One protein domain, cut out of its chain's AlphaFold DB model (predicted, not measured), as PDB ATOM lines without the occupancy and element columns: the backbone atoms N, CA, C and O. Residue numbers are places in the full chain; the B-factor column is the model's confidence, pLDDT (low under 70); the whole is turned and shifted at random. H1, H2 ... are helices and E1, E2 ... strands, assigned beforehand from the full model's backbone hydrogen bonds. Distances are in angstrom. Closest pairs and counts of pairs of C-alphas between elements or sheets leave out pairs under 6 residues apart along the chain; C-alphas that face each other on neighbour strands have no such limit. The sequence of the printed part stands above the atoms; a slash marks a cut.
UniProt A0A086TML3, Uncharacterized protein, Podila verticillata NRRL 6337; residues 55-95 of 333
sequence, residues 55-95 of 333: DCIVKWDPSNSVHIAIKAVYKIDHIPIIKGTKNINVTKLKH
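Overview. This is residues 55 to 95 of the 333 residues of an uncharacterized protein of Podila verticillata NRRL 6337 (UniProt A0A086TML3). A two-stranded antiparallel ribbon, E1 and E2, has one helix, H1, near one end of it, inserted in the chain between the two strands. After E2, residues 83 to 95 make a long stretch with no named element, which folds back past E2. The printed part has 41 residues with one named helix and two named strands, in the order E1, H1, E2; the class is mixed, helices and strands, with under half of the residues in named elements. The whole is compact, with a radius of gyration of the C-alphas of 9.2 A, and flat, spanning 24 by 24 by 12 A.

Along the chain. E1, residues 55 to 59, is 13.7 A long and begins at C-alpha 55 (142.621, 162.327, 108.038). E2, residues 78 to 82, is 13.2 A long and ends at C-alpha 82 (137.368, 162.411, 108.387). H1, residues 65 to 74, is 14.1 A long and begins at C-alpha 65 (128.280, 154.037, 121.019).

Arrangement. E1 and E2 are antiparallel neighbours, with 143 degrees between their directions. The C-alphas of Ile 57 and Pro 80 face each other at 4.7 A. N 58 and O 79 are within hydrogen-bond range at 3.0 A, and N 81 and O 56 at 2.8 A. The closest C-alphas of H1 and E2 are those of His 67 and Ile 79, 7.2 A apart. In H1 every O i to N i+4 pair is within hydrogen-bond range.

Size, cuts and confidence. The two C-alphas farthest apart are those of Ala 72 and Gly 84, at 25.1 A. The printed part has no cut, and the links E1 to H1 and H1 to E2 are both tight. The mean pLDDT of the printed part is 81.2; residues 55 and 95 are under 70.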
ATOM      1  N   ASP A  55     142.967 163.165 106.889       61.84
ATOM      2  CA  ASP A  55     142.621 162.327 108.038       61.84
ATOM      3  C   ASP A  55     142.902 163.037 109.375       61.84
ATOM      4  O   ASP A  55     143.817 163.857 109.496       61.84
ATOM      5  N   CYS A  56     142.138 162.690 110.414       75.81
ATOM      6  CA  CYS A  56     142.431 163.017 111.811       75.81
ATOM      7  C   CYS A  56     142.230 161.775 112.693       75.81
ATOM      8  O   CYS A  56     141.417 160.907 112.389       75.81
ATOM      9  N   ILE A  57     142.970 161.678 113.797       82.94
ATOM     10  CA  ILE A  57     142.841 160.585 114.768       82.94
ATOM     11  C   ILE A  57     142.310 161.176 116.070       82.94
ATOM     12  O   ILE A  57     142.875 162.140 116.584       82.94
ATOM     13  N   VAL A  58     141.244 160.590 116.613       87.00
ATOM     14  CA  VAL A  58     140.693 160.977 117.918       87.00
ATOM     15  C   VAL A  58     140.821 159.842 118.919       87.00
ATOM     16  O   VAL A  58     140.779 158.663 118.566       87.00
ATOM     17  N   LYS A  59     140.978 160.197 120.194       88.88
ATOM     18  CA  LYS A  59     140.954 159.218 121.278       88.88
ATOM     19  C   LYS A  59     139.554 158.609 121.383       88.88
ATOM     20  O   LYS A  59     138.555 159.302 121.196       88.88
ATOM     21  N   TRP A  60     139.498 157.314 121.678       89.81
ATOM     22  CA  TRP A  60     138.258 156.608 121.978       89.81
ATOM     23  C   TRP A  60     137.446 157.357 123.044       89.81
ATOM     24  O   TRP A  60     137.992 157.836 124.040       89.81
ATOM     25  N   ASP A  61     136.137 157.431 122.812       87.19
ATOM     26  CA  ASP A  61     135.185 158.145 123.657       87.19
ATOM     27  C   ASP A  61     134.178 157.122 124.203       87.19
ATOM     28  O   ASP A  61     133.409 156.562 123.414       87.19
ATOM     29  N   PRO A  62     134.175 156.843 125.520       86.00
ATOM     30  CA  PRO A  62     133.250 155.891 126.127       86.00
ATOM     31  C   PRO A  62     131.786 156.338 126.070       86.00
ATOM     32  O   PRO A  62     130.908 155.510 126.288       86.00
ATOM     33  N   SER A  63     131.498 157.613 125.794       86.56
ATOM     34  CA  SER A  63     130.126 158.110 125.643       86.56
ATOM     35  C   SER A  63     129.566 157.919 124.228       86.56
ATOM     36  O   SER A  63     128.358 158.024 124.018       86.56
ATOM     37  N   ASN A  64     130.418 157.585 123.250       85.12
ATOM     38  CA  ASN A  64     130.023 157.368 121.862       85.12
ATOM     39  C   ASN A  64     129.858 155.865 121.569       85.12
ATOM     40  O   ASN A  64     130.823 155.097 121.551       85.12
ATOM     41  N   SER A  65     128.626 155.443 121.279       83.00
ATOM     42  CA  SER A  65     128.280 154.037 121.019       83.00
ATOM     43  C   SER A  65     129.047 153.421 119.842       83.00
ATOM     44  O   SER A  65     129.388 152.237 119.880       83.00
ATOM     45  N   VAL A  66     129.388 154.212 118.820       81.75
ATOM     46  CA  VAL A  66     130.174 153.742 117.670       81.75
ATOM     47  C   VAL A  66     131.645 153.570 118.054       81.75
ATOM     48  O   VAL A  66     132.286 152.614 117.623       81.75
ATOM     49  N   HIS A  67     132.182 154.442 118.913       86.06
ATOM     50  CA  HIS A  67     133.539 154.294 119.450       86.06
ATOM     51  C   HIS A  67     133.654 153.038 120.322       86.06
ATOM     52  O   HIS A  67     134.625 152.292 120.188       86.06
ATOM     53  N   ILE A  68     132.659 152.766 121.177       84.44
ATOM     54  CA  ILE A  68     132.577 151.518 121.957       84.44
ATOM     55  C   ILE A  68     132.594 150.299 121.027       84.44
ATOM     56  O   ILE A  68     133.402 149.392 121.229       84.44
ATOM     57  N   ALA A  69     131.757 150.297 119.986       81.75
ATOM     58  CA  ALA A  69     131.686 149.204 119.020       81.75
ATOM     59  C   ALA A  69     133.014 148.977 118.281       81.75
ATOM     60  O   ALA A  69     133.493 147.845 118.196       81.75
ATOM     61  N   ILE A  70     133.654 150.046 117.796       84.81
ATOM     62  CA  ILE A  70     134.948 149.947 117.108       84.81
ATOM     63  C   ILE A  70     136.021 149.408 118.047       84.81
ATOM     64  O   ILE A  70     136.765 148.507 117.666       84.81
ATOM     65  N   LYS A  71     136.087 149.902 119.287       85.31
ATOM     66  CA  LYS A  71     137.041 149.396 120.278       85.31
ATOM     67  C   LYS A  71     136.799 147.918 120.595       85.31
ATOM     68  O   LYS A  71     137.756 147.158 120.722       85.31
ATOM     69  N   ALA A  72     135.540 147.490 120.682       82.31
ATOM     70  CA  ALA A  72     135.189 146.098 120.941       82.31
ATOM     71  C   ALA A  72     135.634 145.158 119.807       82.31
ATOM     72  O   ALA A  72     136.196 144.099 120.104       82.31
ATOM     73  N   VAL A  73     135.431 145.557 118.548       82.06
ATOM     74  CA  VAL A  73     135.719 144.739 117.354       82.06
ATOM     75  C   VAL A  73     137.188 144.821 116.934       82.06
ATOM     76  O   VAL A  73     137.847 143.797 116.789       82.06
ATOM     77  N   TYR A  74     137.726 146.031 116.783       83.81
ATOM     78  CA  TYR A  74     139.061 146.276 116.222       83.81
ATOM     79  C   TYR A  74     140.167 146.364 117.279       83.81
ATOM     80  O   TYR A  74     141.341 146.411 116.920       83.81
ATOM     81  N   LYS A  75     139.814 146.397 118.573       85.62
ATOM     82  CA  LYS A  75     140.761 146.508 119.700       85.62
ATOM     83  C   LYS A  75     141.702 147.718 119.586       85.62
ATOM     84  O   LYS A  75     142.869 147.640 119.960       85.62
ATOM     85  N   ILE A  76     141.187 148.842 119.078       84.69
ATOM     86  CA  ILE A  76     141.919 150.110 118.944       84.69
ATOM     87  C   ILE A  76     141.369 151.182 119.891       84.69
ATOM     88  O   ILE A  76     140.160 151.297 120.082       84.69
ATOM     89  N   ASP A  77     142.268 152.001 120.441       82.69
ATOM     90  CA  ASP A  77     141.937 153.152 121.302       82.69
ATOM     91  C   ASP A  77     141.968 154.500 120.565       82.69
ATOM     92  O   ASP A  77     141.601 155.533 121.123       82.69
ATOM     93  N   HIS A  78     142.411 154.487 119.311       87.00
ATOM     94  CA  HIS A  78     142.571 155.659 118.461       87.00
ATOM     95  C   HIS A  78     141.710 155.468 117.214       87.00
ATOM     96  O   HIS A  78     141.956 154.559 116.422       87.00
ATOM     97  N   ILE A  79     140.674 156.292 117.075       85.94
ATOM     98  CA  ILE A  79     139.631 156.143 116.062       85.94
ATOM     99  C   ILE A  79     139.930 157.096 114.895       85.94
ATOM    100  O   ILE A  79     140.046 158.305 115.120       85.94
ATOM    101  N   PRO A  80     140.068 156.588 113.656       86.06
ATOM    102  CA  PRO A  80     140.252 157.441 112.491       86.06
ATOM    103  C   PRO A  80     138.943 158.168 112.164       86.06
ATOM    104  O   PRO A  80     137.884 157.544 112.081       86.06
ATOM    105  N   ILE A  81     139.014 159.478 111.953       84.69
ATOM    106  CA  ILE A  81     137.893 160.330 111.547       84.69
ATOM    107  C   ILE A  81     138.252 161.139 110.299       84.69
ATOM    108  O   ILE A  81     139.418 161.452 110.048       84.69
ATOM    109  N   ILE A  82     137.234 161.498 109.525       80.38
ATOM    110  CA  ILE A  82     137.368 162.411 108.387       80.38
ATOM    111  C   ILE A  82     137.633 163.818 108.939       80.38
ATOM    112  O   ILE A  82     136.850 164.313 109.760       80.38
ATOM    113  N   LYS A  83     138.727 164.469 108.518       77.19
ATOM    114  CA  LYS A  83     139.119 165.797 109.021       77.19
ATOM    115  C   LYS A  83     137.985 166.807 108.856       77.19
ATOM    116  O   LYS A  83     137.317 166.860 107.829       77.19
ATOM    117  N   GLY A  84     137.772 167.617 109.892       73.12
ATOM    118  CA  GLY A  84     136.695 168.612 109.926       73.12
ATOM    119  C   GLY A  84     135.307 168.038 110.229       73.12
ATOM    120  O   GLY A  84     134.344 168.797 110.291       73.12
ATOM    121  N   THR A  85     135.188 166.727 110.467       75.56
ATOM    122  CA  THR A  85     133.920 166.075 110.821       75.56
ATOM    123  C   THR A  85     134.051 165.252 112.106       75.56
ATOM    124  O   THR A  85     135.145 165.043 112.624       75.56
ATOM    125  N   LYS A  86     132.919 164.751 112.617       73.25
ATOM    126  CA  LYS A  86     132.878 163.722 113.674       73.25
ATOM    127  C   LYS A  86     132.687 162.308 113.107       73.25
ATOM    128  O   LYS A  86     132.451 161.369 113.866       73.25
ATOM    129  N   ASN A  87     132.749 162.154 111.784       78.12
ATOM    130  CA  ASN A  87     132.463 160.894 111.111       78.12
ATOM    131  C   ASN A  87     133.711 160.019 111.072       78.12
ATOM    132  O   ASN A  87     134.802 160.474 110.734       78.12
ATOM    133  N   ILE A  88     133.533 158.744 111.405       81.38
ATOM    134  CA  ILE A  88     134.608 157.753 111.392       81.38
ATOM    135  C   ILE A  88     135.023 157.464 109.954       81.38
ATOM    136  O   ILE A  88     134.184 157.136 109.116       81.38
ATOM    137  N   ASN A  89     136.329 157.505 109.694       80.69
ATOM    138  CA  ASN A  89     136.887 157.040 108.434       80.69
ATOM    139  C   ASN A  89     137.056 155.513 108.478       80.69
ATOM    140  O   ASN A  89     138.122 154.984 108.804       80.69
ATOM    141  N   VAL A  90     135.982 154.793 108.150       77.31
ATOM    142  CA  VAL A  90     135.935 153.320 108.187       77.31
ATOM    143  C   VAL A  90     136.923 152.654 107.230       77.31
ATOM    144  O   VAL A  90     137.358 151.539 107.499       77.31
ATOM    145  N   THR A  91     137.351 153.340 106.164       73.75
ATOM    146  CA  THR A  91     138.330 152.808 105.196       73.75
ATOM    147  C   THR A  91     139.722 152.602 105.797       73.75
ATOM    148  O   THR A  91     140.530 151.851 105.256       73.75
ATOM    149  N   LYS A  92     140.011 153.262 106.926       78.06
ATOM    150  CA  LYS A  92     141.291 153.175 107.645       78.06
ATOM    151  C   LYS A  92     141.268 152.150 108.775       78.06
ATOM    152  O   LYS A  92     142.311 151.885 109.374       78.06
ATOM    153  N   LEU A  93     140.103 151.581 109.089       78.88
ATOM    154  CA  LEU A  93     140.015 150.484 110.042       78.88
ATOM    155  C   LEU A  93     140.685 149.259 109.418       78.88
ATOM    156  O   LEU A  93     140.306 148.814 108.334       78.88
ATOM    157  N   LYS A  94     141.710 148.724 110.090       71.06
ATOM    158  CA  LYS A  94     142.360 147.487 109.645       71.06
ATOM    159  C   LYS A  94     141.330 146.367 109.617       71.06
ATOM    160  O   LYS A  94     140.572 146.215 110.568       71.06
ATOM    161  N   HIS A  95     141.336 145.576 108.552       69.00
ATOM    162  CA  HIS A  95     140.470 144.411 108.455       69.00
ATOM    163  C   HIS A  95     140.749 143.434 109.608       69.00
ATOM    164  O   HIS A  95     141.909 143.173 109.935       69.00
TER     165      HIS A  95